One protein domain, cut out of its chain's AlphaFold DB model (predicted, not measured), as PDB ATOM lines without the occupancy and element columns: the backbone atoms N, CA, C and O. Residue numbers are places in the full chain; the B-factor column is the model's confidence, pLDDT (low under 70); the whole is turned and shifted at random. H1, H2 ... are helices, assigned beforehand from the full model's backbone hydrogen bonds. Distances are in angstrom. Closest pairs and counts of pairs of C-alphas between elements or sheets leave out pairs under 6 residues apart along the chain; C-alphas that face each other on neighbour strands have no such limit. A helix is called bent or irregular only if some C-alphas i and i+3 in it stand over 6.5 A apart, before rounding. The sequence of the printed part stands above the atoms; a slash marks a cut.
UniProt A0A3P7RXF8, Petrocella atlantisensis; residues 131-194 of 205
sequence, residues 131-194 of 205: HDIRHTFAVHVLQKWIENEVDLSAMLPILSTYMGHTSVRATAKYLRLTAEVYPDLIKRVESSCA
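This is residues 131 to 194 of the 205 residues of a protein of Petrocella atlantisensis (UniProt A0A3P7RXF8). H1, the longest helix, and H2 fold into a loose helical hairpin, and H3 crosses H1 over one side of that hairpin after meeting residues 156 to 160 of H2 with its own residues 168 to 172. H4 folds back from the end of H3 at a corner, and its last residues come near the beginning of H2. The printed part has 64 residues, with four named helices in the order H1, H2, H3, H4 and no named strand; its class is all helix. The whole is compact, with a radius of gyration of the C-alphas of 10.9 A, and rounded, with spans of 27 by 20 by 19 A.

H1, residues 132 to 147, measures 22.2 A from C-alpha 132 at (223.577, 183.041, 178.554) to C-alpha 147 at (203.943, 178.235, 187.834). H2 is residues 152 to 163, 15.4 A long. It is only just irregular: C-alphas 154 and 157 are 6.52 A apart. H3 is residues 168 to 179, 17.2 A long. H4 is residues 184 to 193, 14.2 A long, and ends with C-alpha 193 at (212.937, 162.829, 189.120).

H1 and H2 form a hairpin and touch, the closest C-alphas being those of Trp 145 and Leu 152, 7.2 A apart; they run opposite ways at a shallow tilt of 27 degrees. H3 is the hub and touches the three other helices. H1 and H3 touch, with the closest C-alphas, those of Val 139 and Tyr 174, 5.9 A apart; at 71 degrees they are only just about perpendicular. H2 touches H3 with residues 156 to 160 alone, and H3 touches H2 with residues 168 to 172 alone. The closest C-alphas there are those of Ser 160 and Val 168, 5.3 A apart, and the two helices run opposite ways at a steep tilt of 64 degrees. H3 and H4 touch only at the corner, and only just, with 3 pairs of C-alphas within 8 A; the closest are those of Ala 179 and Leu 185, 5.5 A apart. H2 and H4 are close but not clearly touching, with the closest C-alphas, those of Ser 153 and Cys 193, 6.9 A apart. H1 and H4 are only just apart, with 8.3 A between their closest C-alphas. Every O i to N i+4 pair is within hydrogen-bond range in H1 and H4, against 6 of 8 in H2 and 4 of 8 in H3.

The two C-alphas farthest apart are those of His 131 and Ser 191, at 30.7 A. The printed part has no cut, and its three links are tight, with 4 residues each. The mean pLDDT of the printed part is 77.2, and residues 175 to 194 are under 70.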
ATOM      1  N   HIS A 131     225.783 183.169 174.932       91.00
ATOM      2  CA  HIS A 131     225.075 181.913 175.191       91.00
ATOM      3  C   HIS A 131     224.178 181.968 176.438       91.00
ATOM      4  O   HIS A 131     223.242 181.178 176.542       91.00
ATOM      5  N   ASP A 132     224.406 182.912 177.356       90.88
ATOM      6  CA  ASP A 132     223.577 183.041 178.554       90.88
ATOM      7  C   ASP A 132     222.157 183.513 178.207       90.88
ATOM      8  O   ASP A 132     221.232 183.158 178.921       90.88
ATOM      9  N   ILE A 133     221.937 184.170 177.059       92.62
ATOM     10  CA  ILE A 133     220.581 184.487 176.562       92.62
ATOM     11  C   ILE A 133     219.746 183.212 176.392       92.62
ATOM     12  O   ILE A 133     218.582 183.150 176.783       92.62
ATOM     13  N   ARG A 134     220.362 182.157 175.853       92.38
ATOM     14  CA  ARG A 134     219.720 180.852 175.699       92.38
ATOM     15  C   ARG A 134     219.496 180.161 177.043       92.38
ATOM     16  O   ARG A 134     218.504 179.455 177.205       92.38
ATOM     17  N   HIS A 135     220.407 180.347 177.998       89.31
ATOM     18  CA  HIS A 135     220.194 179.878 179.364       89.31
ATOM     19  C   HIS A 135     218.985 180.583 179.996       89.31
ATOM     20  O   HIS A 135     218.120 179.911 180.549       89.31
ATOM     21  N   THR A 136     218.872 181.905 179.834       90.19
ATOM     22  CA  THR A 136     217.726 182.694 180.301       90.19
ATOM     23  C   THR A 136     216.413 182.207 179.687       90.19
ATOM     24  O   THR A 136     215.452 182.015 180.425       90.19
ATOM     25  N   PHE A 137     216.375 181.925 178.378       93.50
ATOM     26  CA  PHE A 137     215.199 181.321 177.737       93.50
ATOM     27  C   PHE A 137     214.761 180.032 178.446       93.50
ATOM     28  O   PHE A 137     213.600 179.899 178.828       93.50
ATOM     29  N   ALA A 138     215.689 179.096 178.657       91.50
ATOM     30  CA  ALA A 138     215.372 177.813 179.279       91.50
ATOM     31  C   ALA A 138     214.860 177.979 180.714       91.50
ATOM     32  O   ALA A 138     213.887 177.331 181.095       91.50
ATOM     33  N   VAL A 139     215.481 178.871 181.492       88.81
ATOM     34  CA  VAL A 139     215.038 179.187 182.856       88.81
ATOM     35  C   VAL A 139     213.620 179.759 182.845       88.81
ATOM     36  O   VAL A 139     212.781 179.262 183.589       88.81
ATOM     37  N   HIS A 140     213.311 180.719 181.967       90.25
ATOM     38  CA  HIS A 140     211.967 181.303 181.871       90.25
ATOM     39  C   HIS A 140     210.901 180.288 181.434       90.25
ATOM     40  O   HIS A 140     209.788 180.311 181.953       90.25
ATOM     41  N   VAL A 141     211.220 179.382 180.502       91.50
ATOM     42  CA  VAL A 141     210.300 178.299 180.112       91.50
ATOM     43  C   VAL A 141     210.014 177.383 181.298       91.50
ATOM     44  O   VAL A 141     208.854 177.097 181.582       91.50
ATOM     45  N   LEU A 142     211.056 176.967 182.023       89.12
ATOM     46  CA  LEU A 142     210.893 176.118 183.200       89.12
ATOM     47  C   LEU A 142     210.078 176.816 184.287       89.12
ATOM     48  O   LEU A 142     209.148 176.209 184.803       89.12
ATOM     49  N   GLN A 143     210.377 178.082 184.596       85.31
ATOM     50  CA  GLN A 143     209.616 178.882 185.563       85.31
ATOM     51  C   GLN A 143     208.128 178.921 185.210       85.31
ATOM     52  O   GLN A 143     207.298 178.589 186.049       85.31
ATOM     53  N   LYS A 144     207.791 179.201 183.946       89.44
ATOM     54  CA  LYS A 144     206.397 179.182 183.489       89.44
ATOM     55  C   LYS A 144     205.750 177.809 183.641       89.44
ATOM     56  O   LYS A 144     204.600 177.727 184.050       89.44
ATOM     57  N   TRP A 145     206.441 176.724 183.305       90.25
ATOM     58  CA  TRP A 145     205.891 175.375 183.481       90.25
ATOM     59  C   TRP A 145     205.648 175.028 184.945       90.25
ATOM     60  O   TRP A 145     204.642 174.405 185.256       90.25
ATOM     61  N   ILE A 146     206.526 175.480 185.835       83.50
ATOM     62  CA  ILE A 146     206.384 175.312 187.282       83.50
ATOM     63  C   ILE A 146     205.171 176.083 187.800       83.50
ATOM     64  O   ILE A 146     204.351 175.514 188.513       83.50
ATOM     65  N   GLU A 147     205.056 177.362 187.437       84.62
ATOM     66  CA  GLU A 147     203.943 178.235 187.834       84.62
ATOM     67  C   GLU A 147     202.589 177.699 187.351       84.62
ATOM     68  O   GLU A 147     201.583 177.879 188.027       84.62
ATOM     69  N   ASN A 148     202.574 177.009 186.207       87.88
ATOM     70  CA  ASN A 148     201.384 176.380 185.635       87.88
ATOM     71  C   ASN A 148     201.234 174.889 186.003       87.88
ATOM     72  O   ASN A 148     200.435 174.196 185.381       87.88
ATOM     73  N   GLU A 149     202.012 174.390 186.970       85.44
ATOM     74  CA  GLU A 149     201.943 173.011 187.485       85.44
ATOM     75  C   GLU A 149     202.051 171.916 186.402       85.44
ATOM     76  O   GLU A 149     201.452 170.844 186.489       85.44
ATOM     77  N   VAL A 150     202.845 172.172 185.361       88.12
ATOM     78  CA  VAL A 150     203.075 171.237 184.254       88.12
ATOM     79  C   VAL A 150     204.040 170.125 184.681       88.12
ATOM     80  O   VAL A 150     205.031 170.380 185.370       88.12
ATOM     81  N   ASP A 151     203.810 168.891 184.220       85.38
ATOM     82  CA  ASP A 151     204.724 167.770 184.466       85.38
ATOM     83  C   ASP A 151     206.085 167.986 183.781       85.38
ATOM     84  O   ASP A 151     206.278 167.755 182.581       85.38
ATOM     85  N   LEU A 152     207.068 168.407 184.576       82.62
ATOM     86  CA  LEU A 152     208.432 168.651 184.117       82.62
ATOM     87  C   LEU A 152     209.106 167.382 183.588       82.62
ATOM     88  O   LEU A 152     209.936 167.476 182.685       82.62
ATOM     89  N   SER A 153     208.745 166.202 184.094       81.06
ATOM     90  CA  SER A 153     209.347 164.932 183.674       81.06
ATOM     91  C   SER A 153     209.037 164.645 182.205       81.06
ATOM     92  O   SER A 153     209.918 164.225 181.452       81.06
ATOM     93  N   ALA A 154     207.807 164.952 181.781       86.50
ATOM     94  CA  ALA A 154     207.366 164.846 180.395       86.50
ATOM     95  C   ALA A 154     207.919 165.979 179.510       86.50
ATOM     96  O   ALA A 154     208.286 165.749 178.356       86.50
ATOM     97  N   MET A 155     208.021 167.200 180.044       88.38
ATOM     98  CA  MET A 155     208.377 168.380 179.249       88.38
ATOM     99  C   MET A 155     209.887 168.609 179.080       88.38
ATOM    100  O   MET A 155     210.317 169.191 178.081       88.38
ATOM    101  N   LEU A 156     210.730 168.138 180.002       87.50
ATOM    102  CA  LEU A 156     212.191 168.292 179.916       87.50
ATOM    103  C   LEU A 156     212.808 167.632 178.668       87.50
ATOM    104  O   LEU A 156     213.652 168.274 178.029       87.50
ATOM    105  N   PRO A 157     212.416 166.403 178.264       87.75
ATOM    106  CA  PRO A 157     212.836 165.831 176.987       87.75
ATOM    107  C   PRO A 157     212.416 166.680 175.783       87.75
ATOM    108  O   PRO A 157     213.208 166.852 174.856       87.75
ATOM    109  N   ILE A 158     211.216 167.268 175.816       90.50
ATOM    110  CA  ILE A 158     210.713 168.140 174.744       90.50
ATOM    111  C   ILE A 158     211.575 169.400 174.646       90.50
ATOM    112  O   ILE A 158     212.069 169.719 173.565       90.50
ATOM    113  N   LEU A 159     211.845 170.070 175.772       91.19
ATOM    114  CA  LEU A 159     212.727 171.239 175.809       91.19
ATOM    115  C   LEU A 159     214.146 170.894 175.343       91.19
ATOM    116  O   LEU A 159     214.772 171.669 174.627       91.19
ATOM    117  N   SER A 160     214.653 169.715 175.712       89.38
ATOM    118  CA  SER A 160     215.953 169.222 175.252       89.38
ATOM    119  C   SER A 160     216.021 169.115 173.729       89.38
ATOM    120  O   SER A 160     216.985 169.597 173.132       89.38
ATOM    121  N   THR A 161     215.001 168.521 173.107       88.88
ATOM    122  CA  THR A 161     214.898 168.392 171.647       88.88
ATOM    123  C   THR A 161     214.736 169.754 170.982       88.88
ATOM    124  O   THR A 161     215.473 170.066 170.050       88.88
ATOM    125  N   TYR A 162     213.852 170.602 171.511       91.81
ATOM    126  CA  TYR A 162     213.626 171.968 171.034       91.81
ATOM    127  C   TYR A 162     214.920 172.794 171.029       91.81
ATOM    128  O   TYR A 162     215.272 173.460 170.057       91.81
ATOM    129  N   MET A 163     215.692 172.695 172.109       90.19
ATOM    130  CA  MET A 163     216.972 173.376 172.225       90.19
ATOM    131  C   MET A 163     218.066 172.698 171.376       90.19
ATOM    132  O   MET A 163     219.088 173.325 171.103       90.19
ATOM    133  N   GLY A 164     217.909 171.452 170.933       86.62
ATOM    134  CA  GLY A 164     218.956 170.710 170.223       86.62
ATOM    135  C   GLY A 164     220.104 170.301 171.153       86.62
ATOM    136  O   GLY A 164     221.283 170.472 170.826       86.62
ATOM    137  N   HIS A 165     219.788 169.854 172.373       85.12
ATOM    138  CA  HIS A 165     220.760 169.216 173.261       85.12
ATOM    139  C   HIS A 165     220.892 167.728 172.939       85.12
ATOM    140  O   HIS A 165     219.903 167.026 172.758       85.12
ATOM    141  N   THR A 166     222.126 167.228 172.961       76.69
ATOM    142  CA  THR A 166     222.437 165.803 172.772       76.69
ATOM    143  C   THR A 166     222.013 164.931 173.956       76.69
ATOM    144  O   THR A 166     221.987 163.709 173.844       76.69
ATOM    145  N   SER A 167     221.688 165.539 175.101       75.81
ATOM    146  CA  SER A 167     221.221 164.853 176.302       75.81
ATOM    147  C   SER A 167     220.297 165.750 177.121       75.81
ATOM    148  O   SER A 167     220.598 166.927 177.340       75.81
ATOM    149  N   VAL A 168     219.240 165.152 177.679       76.62
ATOM    150  CA  VAL A 168     218.308 165.802 178.616       76.62
ATOM    151  C   VAL A 168     219.034 166.334 179.855       76.62
ATOM    152  O   VAL A 168     218.628 167.348 180.418       76.62
ATOM    153  N   ARG A 169     220.169 165.734 180.240       73.94
ATOM    154  CA  ARG A 169     220.985 166.192 181.376       73.94
ATOM    155  C   ARG A 169     221.499 167.623 181.197       73.94
ATOM    156  O   ARG A 169     221.607 168.357 182.177       73.94
ATOM    157  N   ALA A 170     221.785 168.040 179.960       72.19
ATOM    158  CA  ALA A 170     222.175 169.420 179.671       72.19
ATOM    159  C   ALA A 170     221.030 170.400 179.978       72.19
ATOM    160  O   ALA A 170     221.275 171.475 180.518       72.19
ATOM    161  N   THR A 171     219.787 170.000 179.700       77.44
ATOM    162  CA  THR A 171     218.577 170.764 180.034       77.44
ATOM    163  C   THR A 171     218.272 170.720 181.533       77.44
ATOM    164  O   THR A 171     217.922 171.741 182.116       77.44
ATOM    165  N   ALA A 172     218.476 169.578 182.197       73.38
ATOM    166  CA  ALA A 172     218.251 169.430 183.637       73.38
ATOM    167  C   ALA A 172     219.134 170.365 184.485       73.38
ATOM    168  O   ALA A 172     218.749 170.748 185.587       73.38
ATOM    169  N   LYS A 173     220.289 170.807 183.964       75.50
ATOM    170  CA  LYS A 173     221.126 171.822 184.621       75.50
ATOM    171  C   LYS A 173     220.372 173.137 184.874       75.50
ATOM    172  O   LYS A 173     220.653 173.799 185.869       75.50
ATOM    173  N   TYR A 174     219.402 173.498 184.031       75.75
ATOM    174  CA  TYR A 174     218.598 174.707 184.229       75.75
ATOM    175  C   TYR A 174     217.648 174.612 185.416       75.75
ATOM    176  O   TYR A 174     217.415 175.626 186.059       75.75
ATOM    177  N   LEU A 175     217.166 173.414 185.768       69.69
ATOM    178  CA  LEU A 175     216.314 173.237 186.949       69.69
ATOM    179  C   LEU A 175     217.029 173.672 188.224       69.69
ATOM    180  O   LEU A 175     216.404 174.267 189.091       69.69
ATOM    181  N   ARG A 176     218.340 173.415 188.324       66.94
ATOM    182  CA  ARG A 176     219.143 173.845 189.477       66.94
ATOM    183  C   ARG A 176     219.227 175.370 189.573       66.94
ATOM    184  O   ARG A 176     219.044 175.909 190.652       66.94
ATOM    185  N   LEU A 177     219.426 176.050 188.443       66.31
ATOM    186  CA  LEU A 177     219.428 177.518 188.383       66.31
ATOM    187  C   LEU A 177     218.050 178.102 188.731       66.31
ATOM    188  O   LEU A 177     217.961 179.105 189.427       66.31
ATOM    189  N   THR A 178     216.966 177.462 188.286       61.88
ATOM    190  CA  THR A 178     215.602 177.867 188.652       61.88
ATOM    191  C   THR A 178     215.311 177.621 190.136       61.88
ATOM    192  O   THR A 178     214.643 178.426 190.776       61.88
ATOM    193  N   ALA A 179     215.828 176.532 190.702       59.38
ATOM    194  CA  ALA A 179     215.652 176.171 192.102       59.38
ATOM    195  C   ALA A 179     216.352 177.116 193.092       59.38
ATOM    196  O   ALA A 179     215.865 177.277 194.206       59.38
ATOM    197  N   GLU A 180     217.441 177.785 192.696       56.78
ATOM    198  CA  GLU A 180     218.039 178.864 193.505       56.78
ATOM    199  C   GLU A 180     217.045 180.014 193.756       56.78
ATOM    200  O   GLU A 180     217.132 180.696 194.773       56.78
ATOM    201  N   VAL A 181     216.065 180.190 192.863       55.16
ATOM    202  CA  VAL A 181     214.984 181.183 192.981       55.16
ATOM    203  C   VAL A 181     213.741 180.597 193.675       55.16
ATOM    204  O   VAL A 181     212.963 181.339 194.269       55.16
ATOM    205  N   TYR A 182     213.571 179.270 193.657       58.34
ATOM    206  CA  TYR A 182     212.419 178.554 194.216       58.34
ATOM    207  C   TYR A 182     212.876 177.335 195.049       58.34
ATOM    208  O   TYR A 182     212.952 176.224 194.525       58.34
ATOM    209  N   PRO A 183     213.164 177.494 196.355       59.75
ATOM    210  CA  PRO A 183     213.760 176.436 197.184       59.75
ATOM    211  C   PRO A 183     212.905 175.165 197.300       59.75
ATOM    212  O   PRO A 183     213.428 174.054 197.390       59.75
ATOM    213  N   ASP A 184     211.579 175.310 197.249       59.84
ATOM    214  CA  ASP A 184     210.637 174.186 197.326       59.84
ATOM    215  C   ASP A 184     210.608 173.333 196.047       59.84
ATOM    216  O   ASP A 184     210.052 172.230 196.031       59.84
ATOM    217  N   LEU A 185     211.240 173.817 194.972       61.88
ATOM    218  CA  LEU A 185     211.281 173.151 193.678       61.88
ATOM    219  C   LEU A 185     212.112 171.873 193.705       61.88
ATOM    220  O   LEU A 185     211.695 170.862 193.142       61.88
ATOM    221  N   ILE A 186     213.269 171.912 194.374       58.25
ATOM    222  CA  ILE A 186     214.164 170.753 194.482       58.25
ATOM    223  C   ILE A 186     213.416 169.602 195.142       58.25
ATOM    224  O   ILE A 186     213.415 168.508 194.602       58.25
ATOM    225  N   LYS A 187     212.661 169.868 196.214       58.56
ATOM    226  CA  LYS A 187     211.873 168.839 196.909       58.56
ATOM    227  C   LYS A 187     210.803 168.204 196.013       58.56
ATOM    228  O   LYS A 187     210.614 166.989 196.051       58.56
ATOM    229  N   ARG A 188     210.108 169.003 195.192       58.69
ATOM    230  CA  ARG A 188     209.080 168.502 194.258       58.69
ATOM    231  C   ARG A 188     209.695 167.684 193.122       58.69
ATOM    232  O   ARG A 188     209.196 166.607 192.816       58.69
ATOM    233  N   VAL A 189     210.795 168.169 192.543       58.06
ATOM    234  CA  VAL A 189     211.493 167.516 191.428       58.06
ATOM    235  C   VAL A 189     212.280 166.290 191.891       58.06
ATOM    236  O   VAL A 189     212.327 165.310 191.167       58.06
ATOM    237  N   GLU A 190     212.863 166.272 193.087       56.78
ATOM    238  CA  GLU A 190     213.515 165.078 193.647       56.78
ATOM    239  C   GLU A 190     212.505 163.958 193.896       56.78
ATOM    240  O   GLU A 190     212.799 162.799 193.619       56.78
ATOM    241  N   SER A 191     211.283 164.299 194.314       54.09
ATOM    242  CA  SER A 191     210.209 163.321 194.525       54.09
ATOM    243  C   SER A 191     209.755 162.631 193.226       54.09
ATOM    244  O   SER A 191     209.334 161.477 193.270       54.09
ATOM    245  N   SER A 192     209.857 163.300 192.068       50.66
ATOM    246  CA  SER A 192     209.428 162.778 190.755       50.66
ATOM    247  C   SER A 192     210.579 162.386 189.813       50.66
ATOM    248  O   SER A 192     210.390 161.590 188.897       50.66
ATOM    249  N   CYS A 193     211.778 162.935 190.013       47.84
ATOM    250  CA  CYS A 193     212.937 162.829 189.120       47.84
ATOM    251  C   CYS A 193     214.228 162.399 189.846       47.84
ATOM    252  O   CYS A 193     215.315 162.650 189.316       47.84
ATOM    253  N   ALA A 194     214.138 161.726 191.005       46.31
ATOM    254  CA  ALA A 194     215.278 161.236 191.806       46.31
ATOM    255  C   ALA A 194     216.395 160.548 190.990       46.31
ATOM    256  O   ALA A 194     217.564 160.592 191.358       46.31
TER     257      ALA A 194